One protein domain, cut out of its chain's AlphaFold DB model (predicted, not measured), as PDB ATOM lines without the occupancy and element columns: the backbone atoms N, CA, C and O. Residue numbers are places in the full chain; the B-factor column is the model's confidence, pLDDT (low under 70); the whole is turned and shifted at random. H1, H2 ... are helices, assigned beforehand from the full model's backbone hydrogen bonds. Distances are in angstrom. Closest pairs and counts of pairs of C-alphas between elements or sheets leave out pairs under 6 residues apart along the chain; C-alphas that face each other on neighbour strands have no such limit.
ATOM      1  N   PHE A  48      60.942-125.578 201.857       56.57
ATOM      2  CA  PHE A  48      61.975-125.044 200.960       56.57
ATOM      3  C   PHE A  48      63.233-125.906 200.904       56.57
ATOM      4  O   PHE A  48      63.784-126.261 201.947       56.57
ATOM      5  N   TYR A  49      63.775-126.100 199.695       56.30
ATOM      6  CA  TYR A  49      65.134-126.622 199.501       56.30
ATOM      7  C   TYR A  49      66.144-125.856 200.370       56.30
ATOM      8  O   TYR A  49      66.908-126.473 201.107       56.30
ATOM      9  N   SER A  50      66.072-124.519 200.384       58.87
ATOM     10  CA  SER A  50      66.950-123.661 201.190       58.87
ATOM     11  C   SER A  50      66.838-123.908 202.699       58.87
ATOM     12  O   SER A  50      67.858-123.895 203.382       58.87
ATOM     13  N   ASN A  51      65.640-124.184 203.234       60.86
ATOM     14  CA  ASN A  51      65.464-124.478 204.663       60.86
ATOM     15  C   ASN A  51      65.867-125.912 205.014       60.86
ATOM     16  O   ASN A  51      66.531-126.115 206.026       60.86
ATOM     17  N   VAL A  52      65.545-126.899 204.172       59.93
ATOM     18  CA  VAL A  52      66.028-128.281 204.342       59.93
ATOM     19  C   VAL A  52      67.562-128.312 204.300       59.93
ATOM     20  O   VAL A  52      68.193-128.966 205.133       59.93
ATOM     21  N   TYR A  53      68.174-127.552 203.390       62.83
ATOM     22  CA  TYR A  53      69.621-127.380 203.285       62.83
ATOM     23  C   TYR A  53      70.207-126.662 204.515       62.83
ATOM     24  O   TYR A  53      71.126-127.186 205.141       62.83
ATOM     25  N   ALA A  54      69.637-125.529 204.940       63.58
ATOM     26  CA  ALA A  54      70.089-124.796 206.129       63.58
ATOM     27  C   ALA A  54      69.924-125.600 207.435       63.58
ATOM     28  O   ALA A  54      70.769-125.530 208.329       63.58
ATOM     29  N   GLN A  55      68.872-126.416 207.556       63.20
ATOM     30  CA  GLN A  55      68.670-127.307 208.701       63.20
ATOM     31  C   GLN A  55      69.698-128.449 208.708       63.20
ATOM     32  O   GLN A  55      70.214-128.794 209.776       63.20
ATOM     33  N   ARG A  56      70.041-129.011 207.537       66.13
ATOM     34  CA  ARG A  56      71.157-129.964 207.384       66.13
ATOM     35  C   ARG A  56      72.493-129.311 207.762       66.13
ATOM     36  O   ARG A  56      73.249-129.910 208.525       66.13
ATOM     37  N   ASP A  57      72.738-128.070 207.340       69.62
ATOM     38  CA  ASP A  57      73.964-127.308 207.639       69.62
ATOM     39  C   ASP A  57      74.117-127.043 209.139       69.62
ATOM     40  O   ASP A  57      75.137-127.394 209.740       69.62
ATOM     41  N   ARG A  58      73.056-126.549 209.789       69.54
ATOM     42  CA  ARG A  58      73.015-126.372 211.246       69.54
ATOM     43  C   ARG A  58      73.285-127.687 211.982       69.54
ATOM     44  O   ARG A  58      74.109-127.706 212.898       69.54
ATOM     45  N   ARG A  59      72.627-128.787 211.588       69.67
ATOM     46  CA  ARG A  59      72.829-130.124 212.188       69.67
ATOM     47  C   ARG A  59      74.280-130.593 212.041       69.67
ATOM     48  O   ARG A  59      74.858-131.071 213.018       69.67
ATOM     49  N   LEU A  60      74.892-130.396 210.873       76.81
ATOM     50  CA  LEU A  60      76.286-130.764 210.641       76.81
ATOM     51  C   LEU A  60      77.265-129.933 211.464       76.81
ATOM     52  O   LEU A  60      78.143-130.500 212.115       76.81
ATOM     53  N   ARG A  61      77.116-128.605 211.480       79.02
ATOM     54  CA  ARG A  61      77.997-127.723 212.260       79.02
ATOM     55  C   ARG A  61      77.959-128.072 213.747       79.02
ATOM     56  O   ARG A  61      79.009-128.098 214.386       79.02
ATOM     57  N   LEU A  62      76.783-128.411 214.284       80.92
ATOM     58  CA  LEU A  62      76.634-128.888 215.664       80.92
ATOM     59  C   LEU A  62      77.336-130.237 215.899       80.92
ATOM     60  O   LEU A  62      78.018-130.396 216.912       80.92
ATOM     61  N   LEU A  63      77.232-131.188 214.964       82.51
ATOM     62  CA  LEU A  63      77.908-132.485 215.066       82.51
ATOM     63  C   LEU A  63      79.439-132.356 215.012       82.51
ATOM     64  O   LEU A  63      80.127-132.876 215.894       82.51
ATOM     65  N   ILE A  64      79.969-131.625 214.026       85.38
ATOM     66  CA  ILE A  64      81.409-131.352 213.893       85.38
ATOM     67  C   ILE A  64      81.920-130.658 215.159       85.38
ATOM     68  O   ILE A  64      82.949-131.061 215.706       85.38
ATOM     69  N   ARG A  65      81.185-129.668 215.686       85.21
ATOM     70  CA  ARG A  65      81.537-128.981 216.940       85.21
ATOM     71  C   ARG A  65      81.544-129.930 218.141       85.21
ATOM     72  O   ARG A  65      82.444-129.838 218.972       85.21
ATOM     73  N   ARG A  66      80.612-130.886 218.220       86.69
ATOM     74  CA  ARG A  66      80.574-131.882 219.304       86.69
ATOM     75  C   ARG A  66      81.781-132.827 219.279       86.69
ATOM     76  O   ARG A  66      82.395-133.020 220.329       86.69
ATOM     77  N   TYR A  67      82.181-133.333 218.110       89.64
ATOM     78  CA  TYR A  67      83.444-134.077 217.964       89.64
ATOM     79  C   TYR A  67      84.658-133.204 218.296       89.64
ATOM     80  O   TYR A  67      85.509-133.608 219.085       89.64
ATOM     81  N   THR A  68      84.710-131.982 217.763       88.48
ATOM     82  CA  THR A  68      85.805-131.023 217.990       88.48
ATOM     83  C   THR A  68      86.025-130.772 219.488       88.48
ATOM     84  O   THR A  68      87.150-130.897 219.977       88.48
ATOM     85  N   ASN A  69      84.955-130.526 220.253       89.92
ATOM     86  CA  ASN A  69      85.025-130.344 221.706       89.92
ATOM     87  C   ASN A  69      85.477-131.618 222.444       89.92
ATOM     88  O   ASN A  69      86.285-131.553 223.371       89.92
ATOM     89  N   GLN A  70      84.986-132.791 222.039       91.61
ATOM     90  CA  GLN A  70      85.376-134.078 222.627       91.61
ATOM     91  C   GLN A  70      86.865-134.402 222.411       91.61
ATOM     92  O   GLN A  70      87.515-134.957 223.303       91.61
ATOM     93  N   ILE A  71      87.410-134.024 221.255       90.56
ATOM     94  CA  ILE A  71      88.812-134.228 220.872       90.56
ATOM     95  C   ILE A  71      89.747-133.241 221.602       90.56
ATOM     96  O   ILE A  71      90.852-133.628 221.998       90.56
ATOM     97  N   GLN A  72      89.311-131.991 221.821       89.82
ATOM     98  CA  GLN A  72      90.096-130.934 222.490       89.82
ATOM     99  C   GLN A  72      90.009-130.918 224.021       89.82
ATOM    100  O   GLN A  72      90.987-130.569 224.687       89.82
ATOM    101  N   TYR A  73      88.843-131.241 224.586       90.32
ATOM    102  CA  TYR A  73      88.550-131.045 226.013       90.32
ATOM    103  C   TYR A  73      88.154-132.346 226.718       90.32
ATOM    104  O   TYR A  73      88.512-132.543 227.880       90.32
ATOM    105  N   GLY A  74      87.494-133.263 226.007       90.24
ATOM    106  CA  GLY A  74      87.053-134.554 226.537       90.24
ATOM    107  C   GLY A  74      85.760-134.475 227.350       90.24
ATOM    108  O   GLY A  74      84.948-133.564 227.181       90.24
ATOM    109  N   CYS A  75      85.568-135.453 228.233       91.59
ATOM    110  CA  CYS A  75      84.423-135.568 229.136       91.59
ATOM    111  C   CYS A  75      84.844-135.544 230.611       91.59
ATOM    112  O   CYS A  75      85.983-135.880 230.945       91.59
ATOM    113  N   ARG A  76      83.907-135.217 231.501       89.29
ATOM    114  CA  ARG A  76      84.138-135.149 232.953       89.29
ATOM    115  C   ARG A  76      84.380-136.517 233.608       89.29
ATOM    116  O   ARG A  76      84.961-136.578 234.684       89.29
ATOM    117  N   ASN A  77      84.001-137.619 232.952       88.35
ATOM    118  CA  ASN A  77      84.323-138.968 233.427       88.35
ATOM    119  C   ASN A  77      85.821-139.284 233.236       88.35
ATOM    120  O   ASN A  77      86.305-139.380 232.105       88.35
ATOM    121  N   VAL A  78      86.529-139.492 234.351       84.82
ATOM    122  CA  VAL A  78      87.954-139.872 234.404       84.82
ATOM    123  C   VAL A  78      88.192-141.268 233.812       84.82
ATOM    124  O   VAL A  78      89.169-141.482 233.098       84.82
ATOM    125  N   ASN A  79      87.255-142.198 234.009       88.58
ATOM    126  CA  ASN A  79      87.319-143.582 233.527       88.58
ATOM    127  C   ASN A  79      86.718-143.758 232.120       88.58
ATOM    128  O   ASN A  79      86.258-144.840 231.761       88.58
ATOM    129  N   CYS A  80      86.714-142.698 231.303       89.48
ATOM    130  CA  CYS A  80      86.206-142.735 229.932       89.48
ATOM    131  C   CYS A  80      86.818-143.893 229.121       89.48
ATOM    132  O   CYS A  80      88.034-144.100 229.146       89.48
ATOM    133  N   THR A  81      85.978-144.626 228.384       88.30
ATOM    134  CA  THR A  81      86.345-145.749 227.497       88.30
ATOM    135  C   THR A  81      86.310-145.394 226.005       88.30
ATOM    136  O   THR A  81      86.751-146.194 225.189       88.30
ATOM    137  N   THR A  82      85.809-144.211 225.631       89.69
ATOM    138  CA  THR A  82      85.620-143.786 224.231       89.69
ATOM    139  C   THR A  82      86.946-143.327 223.594       89.69
ATOM    140  O   THR A  82      87.441-142.272 223.993       89.69
ATOM    141  N   PRO A  83      87.509-144.020 222.578       86.78
ATOM    142  CA  PRO A  83      88.872-143.754 222.086       86.78
ATOM    143  C   PRO A  83      89.126-142.338 221.549       86.78
ATOM    144  O   PRO A  83      90.195-141.763 221.749       86.78
ATOM    145  N   THR A  84      88.118-141.747 220.907       88.12
ATOM    146  CA  THR A  84      88.135-140.389 220.336       88.12
ATOM    147  C   THR A  84      88.059-139.276 221.394       88.12
ATOM    148  O   THR A  84      88.239-138.103 221.073       88.12
ATOM    149  N   CYS A  85      87.780-139.603 222.661       91.17
ATOM    150  CA  CYS A  85      87.672-138.640 223.754       91.17
ATOM    151  C   CYS A  85      89.044-138.313 224.361       91.17
ATOM    152  O   CYS A  85      89.816-139.216 224.697       91.17
ATOM    153  N   LEU A  86      89.335-137.028 224.610       90.46
ATOM    154  CA  LEU A  86      90.587-136.640 225.272       90.46
ATOM    155  C   LEU A  86      90.772-137.306 226.648       90.46
ATOM    156  O   LEU A  86      91.900-137.629 227.011       90.46
ATOM    157  N   SER A  87      89.698-137.539 227.406       90.07
ATOM    158  CA  SER A  87      89.780-138.151 228.742       90.07
ATOM    159  C   SER A  87      90.247-139.610 228.685       90.07
ATOM    160  O   SER A  87      91.056-140.017 229.511       90.07
ATOM    161  N   TYR A  88      89.833-140.367 227.662       90.67
ATOM    162  CA  TYR A  88      90.397-141.691 227.375       90.67
ATOM    163  C   TYR A  88      91.866-141.581 226.956       90.67
ATOM    164  O   TYR A  88      92.722-142.262 227.515       90.67
ATOM    165  N   ARG A  89      92.178-140.683 226.009       89.32
ATOM    166  CA  ARG A  89      93.545-140.520 225.483       89.32
ATOM    167  C   ARG A  89      94.551-140.153 226.573       89.32
ATOM    168  O   ARG A  89      95.645-140.692 226.560       89.32
ATOM    169  N   LYS A  90      94.173-139.294 227.528       87.46
ATOM    170  CA  LYS A  90      94.984-138.952 228.712       87.46
ATOM    171  C   LYS A  90      95.214-140.134 229.655       87.46
ATOM    172  O   LYS A  90      96.241-140.179 230.316       87.46
ATOM    173  N   ARG A  91      94.245-141.050 229.756       85.42
ATOM    174  CA  ARG A  91      94.321-142.232 230.627       85.42
ATOM    175  C   ARG A  91      95.167-143.348 230.012       85.42
ATOM    176  O   ARG A  91      95.866-144.039 230.739       85.42
ATOM    177  N   ASN A  92      95.120-143.495 228.687       86.14
ATOM    178  CA  ASN A  92      95.836-144.540 227.949       86.14
ATOM    179  C   ASN A  92      97.152-144.065 227.296       86.14
ATOM    180  O   ASN A  92      97.813-144.856 226.627       86.14
ATOM    181  N   SER A  93      97.558-142.801 227.462       83.01
ATOM    182  CA  SER A  93      98.847-142.306 226.963       83.01
ATOM    183  C   SER A  93      99.999-142.724 227.878       83.01
ATOM    184  O   SER A  93     100.074-142.275 229.018       83.01
ATOM    185  N   THR A  94     100.942-143.508 227.352       82.68
ATOM    186  CA  THR A  94     102.190-143.902 228.037       82.68
ATOM    187  C   THR A  94     103.264-142.804 228.058       82.68
ATOM    188  O   THR A  94     104.328-142.998 228.637       82.68
ATOM    189  N   GLY A  95     102.999-141.651 227.437       82.46
ATOM    190  CA  GLY A  95     103.908-140.509 227.348       82.46
ATOM    191  C   GLY A  95     103.162-139.166 227.308       82.46
ATOM    192  O   GLY A  95     101.927-139.144 227.352       82.46
ATOM    193  N   PRO A  96     103.882-138.031 227.230       79.77
ATOM    194  CA  PRO A  96     103.296-136.693 227.310       79.77
ATOM    195  C   PRO A  96     102.329-136.407 226.149       79.77
ATOM    196  O   PRO A  96     102.721-136.238 224.995       79.77
ATOM    197  N   LEU A  97     101.033-136.317 226.460       80.30
ATOM    198  CA  LEU A  97      99.978-136.134 225.465       80.30
ATOM    199  C   LEU A  97      99.824-134.664 225.036       80.30
ATOM    200  O   LEU A  97      99.247-133.846 225.758       80.30
ATOM    201  N   ARG A  98     100.240-134.337 223.806       84.68
ATOM    202  CA  ARG A  98      99.943-133.037 223.181       84.68
ATOM    203  C   ARG A  98      98.436-132.901 222.911       84.68
ATOM    204  O   ARG A  98      97.814-133.775 222.302       84.68
ATOM    205  N   LYS A  99      97.837-131.785 223.348       81.89
ATOM    206  CA  LYS A  99      96.459-131.413 222.981       81.89
ATOM    207  C   LYS A  99      96.395-131.042 221.496       81.89
ATOM    208  O   LYS A  99      97.311-130.401 220.985       81.89
ATOM    209  N   TYR A 100      95.299-131.405 220.832       87.34
ATOM    210  CA  TYR A 100      95.019-130.924 219.482       87.34
ATOM    211  C   TYR A 100      94.663-129.433 219.503       87.34
ATOM    212  O   TYR A 100      94.031-128.955 220.445       87.34
ATOM    213  N   THR A 101      95.073-128.717 218.458       87.83
ATOM    214  CA  THR A 101      94.603-127.355 218.161       87.83
ATOM    215  C   THR A 101      93.161-127.392 217.658       87.83
ATOM    216  O   THR A 101      92.688-128.445 217.231       87.83
ATOM    217  N   GLU A 102      92.466-126.252 217.641       85.54
ATOM    218  CA  GLU A 102      91.093-126.200 217.123       85.54
ATOM    219  C   GLU A 102      91.000-126.669 215.666       85.54
ATOM    220  O   GLU A 102      90.163-127.516 215.359       85.54
ATOM    221  N   LEU A 103      91.913-126.213 214.800       83.90
ATOM    222  CA  LEU A 103      91.967-126.642 213.402       83.90
ATOM    223  C   LEU A 103      92.181-128.158 213.281       83.90
ATOM    224  O   LEU A 103      91.387-128.828 212.633       83.90
ATOM    225  N   SER A 104      93.192-128.723 213.954       85.63
ATOM    226  CA  SER A 104      93.466-130.169 213.867       85.63
ATOM    227  C   SER A 104      92.346-131.023 214.470       85.63
ATOM    228  O   SER A 104      92.003-132.065 213.913       85.63
ATOM    229  N   ALA A 105      91.713-130.570 215.554       87.39
ATOM    230  CA  ALA A 105      90.555-131.241 216.132       87.39
ATOM    231  C   ALA A 105      89.310-131.155 215.235       87.39
ATOM    232  O   ALA A 105      88.562-132.126 215.168       87.39
ATOM    233  N   ARG A 106      89.102-130.036 214.528       86.47
ATOM    234  CA  ARG A 106      88.031-129.871 213.536       86.47
ATOM    235  C   ARG A 106      88.280-130.716 212.289       86.47
ATOM    236  O   ARG A 106      87.354-131.367 211.828       86.47
ATOM    237  N   THR A 107      89.513-130.778 211.787       83.09
ATOM    238  CA  THR A 107      89.907-131.682 210.694       83.09
ATOM    239  C   THR A 107      89.628-133.138 211.063       83.09
ATOM    240  O   THR A 107      88.930-133.829 210.326       83.09
ATOM    241  N   LEU A 108      90.089-133.584 212.240       85.23
ATOM    242  CA  LEU A 108      89.804-134.930 212.749       85.23
ATOM    243  C   LEU A 108      88.305-135.156 212.980       85.23
ATOM    244  O   LEU A 108      87.814-136.245 212.712       85.23
ATOM    245  N   ALA A 109      87.555-134.147 213.431       86.68
ATOM    246  CA  ALA A 109      86.101-134.230 213.544       86.68
ATOM    247  C   ALA A 109      85.430-134.430 212.177       86.68
ATOM    248  O   ALA A 109      84.591-135.315 212.047       86.68
ATOM    249  N   CYS A 110      85.810-133.662 211.151       84.73
ATOM    250  CA  CYS A 110      85.297-133.834 209.792       84.73
ATOM    251  C   CYS A 110      85.634-135.228 209.241       84.73
ATOM    252  O   CYS A 110      84.747-135.892 208.713       84.73
ATOM    253  N   GLN A 111      86.874-135.692 209.424       83.25
ATOM    254  CA  GLN A 111      87.314-137.023 208.997       83.25
ATOM    255  C   GLN A 111      86.569-138.147 209.729       83.25
ATOM    256  O   GLN A 111      86.152-139.103 209.090       83.25
ATOM    257  N   LEU A 112      86.343-138.027 211.041       84.09
ATOM    258  CA  LEU A 112      85.565-139.010 211.801       84.09
ATOM    259  C   LEU A 112      84.100-139.039 211.352       84.09
ATOM    260  O   LEU A 112      83.546-140.117 211.165       84.09
ATOM    261  N   VAL A 113      83.452-137.884 211.159       81.51
ATOM    262  CA  VAL A 113      82.062-137.857 210.670       81.51
ATOM    263  C   VAL A 113      81.979-138.423 209.245       81.51
ATOM    264  O   VAL A 113      81.012-139.122 208.949       81.51
ATOM    265  N   ASP A 114      82.983-138.190 208.394       74.85
ATOM    266  CA  ASP A 114      83.111-138.816 207.069       74.85
ATOM    267  C   ASP A 114      83.224-140.341 207.190       74.85
ATOM    268  O   ASP A 114      82.378-141.071 206.679       74.85
ATOM    269  N   GLU A 115      84.180-140.826 207.982       74.37
ATOM    270  CA  GLU A 115      84.407-142.249 208.239       74.37
ATOM    271  C   GLU A 115      83.157-142.956 208.791       74.37
ATOM    272  O   GLU A 115      82.777-144.014 208.286       74.37
ATOM    273  N   TYR A 116      82.462-142.383 209.783       71.44
ATOM    274  CA  TYR A 116      81.209-142.965 210.283       71.44
ATOM    275  C   TYR A 116      80.115-142.983 209.209       71.44
ATOM    276  O   TYR A 116      79.417-143.988 209.085       71.44
ATOM    277  N   SER A 117      80.000-141.916 208.409       66.33
ATOM    278  CA  SER A 117      78.964-141.791 207.375       66.33
ATOM    279  C   SER A 117      79.198-142.728 206.183       66.33
ATOM    280  O   SER A 117      78.239-143.330 205.703       66.33
ATOM    281  N   ARG A 118      80.448-142.904 205.725       57.77
ATOM    282  CA  ARG A 118      80.804-143.884 204.676       57.77
ATOM    283  C   ARG A 118      80.597-145.321 205.133       57.77
ATOM    284  O   ARG A 118      80.114-146.132 204.357       57.77
ATOM    285  N   ASN A 119      80.913-145.615 206.393       57.55
ATOM    286  CA  ASN A 119      80.750-146.945 206.983       57.55
ATOM    287  C   ASN A 119      79.292-147.274 207.377       57.55
ATOM    288  O   ASN A 119      79.077-148.218 208.137       57.55
ATOM    289  N   GLY A 120      78.301-146.465 206.974       51.01
ATOM    290  CA  GLY A 120      76.880-146.668 207.303       51.01
ATOM    291  C   GLY A 120      76.541-146.602 208.802       51.01
ATOM    292  O   GLY A 120      75.412-146.900 209.202       51.01
ATOM    293  N   LYS A 121      77.499-146.220 209.653       57.42
ATOM    294  CA  LYS A 121      77.333-146.117 211.106       57.42
ATOM    295  C   LYS A 121      76.640-144.797 211.429       57.42
ATOM    296  O   LYS A 121      76.854-143.787 210.764       57.42
ATOM    297  N   ASP A 122      75.824-144.782 212.485       63.49
ATOM    298  CA  ASP A 122      75.213-143.533 212.951       63.49
ATOM    299  C   ASP A 122      76.334-142.526 213.249       63.49
ATOM    300  O   ASP A 122      77.247-142.839 214.017       63.49
ATOM    301  N   SER A 123      76.306-141.329 212.655       72.59
ATOM    302  CA  SER A 123      77.428-140.377 212.735       72.59
ATOM    303  C   SER A 123      77.732-139.929 214.175       72.59
ATOM    304  O   SER A 123      78.799-139.386 214.457       72.59
ATOM    305  N   PHE A 124      76.813-140.190 215.111       76.95
ATOM    306  CA  PHE A 124      76.965-139.976 216.551       76.95
ATOM    307  C   PHE A 124      77.668-141.133 217.297       76.95
ATOM    308  O   PHE A 124      77.971-140.976 218.476       76.95
ATOM    309  N   ALA A 125      77.939-142.281 216.666       74.79
ATOM    310  CA  ALA A 125      78.462-143.483 217.332       74.79
ATOM    311  C   ALA A 125      79.877-143.311 217.916       74.79
ATOM    312  O   ALA A 125      80.199-143.918 218.936       74.79
ATOM    313  N   GLY A 126      80.709-142.456 217.314       79.19
ATOM    314  CA  GLY A 126      82.024-142.085 217.847       79.19
ATOM    315  C   GLY A 126      81.998-141.047 218.967       79.19
ATOM    316  O   GLY A 126      83.061-140.647 219.453       79.19
ATOM    317  N   LEU A 127      80.817-140.574 219.374       86.03
ATOM    318  CA  LEU A 127      80.683-139.590 220.439       86.03
ATOM    319  C   LEU A 127      80.657-140.249 221.816       86.03
ATOM    320  O   LEU A 127      80.030-141.277 222.058       86.03
ATOM    321  N   CYS A 128      81.315-139.587 222.757       85.71
ATOM    322  CA  CYS A 128      81.288-139.938 224.158       85.71
ATOM    323  C   CYS A 128      79.878-139.690 224.718       85.71
ATOM    324  O   CYS A 128      79.288-138.626 224.511       85.71
ATOM    325  N   GLN A 129      79.353-140.677 225.448       85.32
ATOM    326  CA  GLN A 129      78.066-140.580 226.148       85.32
ATOM    327  C   GLN A 129      78.180-139.851 227.499       85.32
ATOM    328  O   GLN A 129      77.173-139.443 228.065       85.32
ATOM    329  N   ASN A 130      79.400-139.680 228.017       87.12
ATOM    330  CA  ASN A 130      79.654-138.965 229.267       87.12
ATOM    331  C   ASN A 130      79.544-137.446 229.068       87.12
ATOM    332  O   ASN A 130      79.872-136.940 227.993       87.12
ATOM    333  N   GLU A 131      79.185-136.718 230.128       86.02
ATOM    334  CA  GLU A 131      79.074-135.254 230.103       86.02
ATOM    335  C   GLU A 131      80.374-134.594 229.582       86.02
ATOM    336  O   GLU A 131      81.460-134.879 230.109       86.02
ATOM    337  N   PRO A 132      80.314-133.737 228.543       86.19
ATOM    338  CA  PRO A 132      81.495-133.088 227.984       86.19
ATOM    339  C   PRO A 132      82.081-132.054 228.956       86.19
ATOM    340  O   PRO A 132      81.368-131.434 229.739       86.19
ATOM    341  N   VAL A 133      83.396-131.823 228.888       83.91
ATOM    342  CA  VAL A 133      84.048-130.754 229.673       83.91
ATOM    343  C   VAL A 133      83.615-129.368 229.180       83.91
ATOM    344  O   VAL A 133      83.397-128.475 229.992       83.91
ATOM    345  N   VAL A 134      83.455-129.209 227.861       81.10
ATOM    346  CA  VAL A 134      82.950-127.987 227.215       81.10
ATOM    347  C   VAL A 134      81.681-128.336 226.430       81.10
ATOM    348  O   VAL A 134      81.767-129.149 225.498       81.10
ATOM    349  N   PRO A 135      80.512-127.751 226.762       71.80
ATOM    350  CA  PRO A 135      79.272-127.995 226.033       71.80
ATOM    351  C   PRO A 135      79.415-127.704 224.534       71.80
ATOM    352  O   PRO A 135      80.067-126.750 224.112       71.80
ATOM    353  N   TRP A 136      78.826-128.568 223.710       64.11
ATOM    354  CA  TRP A 136      78.859-128.468 222.242       64.11
ATOM    355  C   TRP A 136      77.860-127.439 221.695       64.11
ATOM    356  O   TRP A 136      78.031-126.943 220.581       64.11
ATOM    357  N   TYR A 137      76.863-127.092 222.506       59.77
ATOM    358  CA  TYR A 137      75.979-125.949 222.352       59.77
ATOM    359  C   TYR A 137      75.985-125.198 223.685       59.77
ATOM    360  O   TYR A 137      75.687-125.781 224.724       59.77
ATOM    361  N   GLU A 138      76.369-123.926 223.653       55.96
ATOM    362  CA  GLU A 138      76.122-122.967 224.728       55.96
ATOM    363  C   GLU A 138      75.222-121.890 224.128       55.96
ATOM    364  O   GLU A 138      75.462-121.462 222.993       55.96
ATOM    365  N   ASP A 139      74.194-121.471 224.863       54.70
ATOM    366  CA  ASP A 139      73.331-120.363 224.457       54.70
ATOM    367  C   ASP A 139      74.201-119.120 224.151       54.70
ATOM    368  O   ASP A 139      75.040-118.752 224.985       54.70
ATOM    369  N   PRO A 140      74.037-118.450 222.992       50.70
ATOM    370  CA  PRO A 140      74.688-117.172 222.707       50.70
ATOM    371  C   PRO A 140      74.608-116.143 223.852       50.70
ATOM    372  O   PRO A 140      75.562-115.382 224.051       50.70
ATOM    373  N   ALA A 141      73.529-116.138 224.642       53.98
ATOM    374  CA  ALA A 141      73.384-115.315 225.843       53.98
ATOM    375  C   ALA A 141      74.372-115.711 226.959       53.98
ATOM    376  O   ALA A 141      75.040-114.844 227.531       53.98
TER     377      ALA A 141
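Overview. This is residues 48 to 141 of the 1243 residues of an uncharacterized protein of Fonsecaea pedrosoi CBS 271.37 (UniProt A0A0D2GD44). One long helix, H1, runs out of a small, mostly loop-built body as an arm; H3 crosses its second half steeply, and the short H2 sits beyond its last turn. Residues 119 to 141, with no named element, fold back from the end of H3 past the side of H1 away from H3, and residues 48 to 59, of which 49 to 59 belong to H1, stick out alone. The printed part has 94 residues with three named helices, in the order H1, H2, H3, and no named strand; the class is all helix, with 48 residues in the helices. The whole is compact, with a radius of gyration of the C-alphas of 14.3 A, and spans 51 by 37 by 23 A.

Arrangement. Begin with H1, residues 49 to 72, the longest helix. Look next at H3, residues 102 to 118: it touches H1, with 19 pairs of C-alphas within 8 A, and the closest C-alphas, those of Thr 68 and Ala 105, are 5.1 A apart. H1 touches H3 with residues 64 to 72 alone. The lines of H1 and H3 stand at a steep tilt of 62 degrees, and the two run opposite ways. Now find H2, residues 86 to 92, which only just touches H1, with 3 pairs of C-alphas within 8 A. The closest C-alphas here are those of Ile 71 and Leu 86, 5.3 A apart, and H1 takes part with residues 70 to 72 alone. H1 and H2 run the same way at a steep tilt of 36 degrees, only just past shallow. H2 and H3 are apart. In H1, H2 and H3 every backbone O i to N i+4 pair is within hydrogen-bond range.

Along the chain. Find C-alpha 49 at (65.134, -126.622, 199.501); from there H1 runs 34.2 A to C-alpha 72 at (90.096, -130.934, 222.490). H2 goes from Leu 86 to Asn 92, 9.9 A from first to last C-alpha. H3 goes from Glu 102 to Arg 118, where C-alpha 118 stands at (80.804, -143.884, 204.676), 23.9 A from C-alpha 102.

Size, cuts and confidence. Look for the two C-alphas farthest apart at Phe 48 and Thr 94, 52.0 A from each other. Without residues 48 to 59, which stand free, the body spans 37 by 32 by 23 A. The printed part has no cut. The link from H1 to H2, residues 73 to 85, is long, and the link from H2 to H3, with 9 residues, is short. The B-factor column gives a mean pLDDT of the printed part of 78.6; look for values under 70 in residues 48 to 59, 117 to 122 and 136 to 141, where the model's confidence is low.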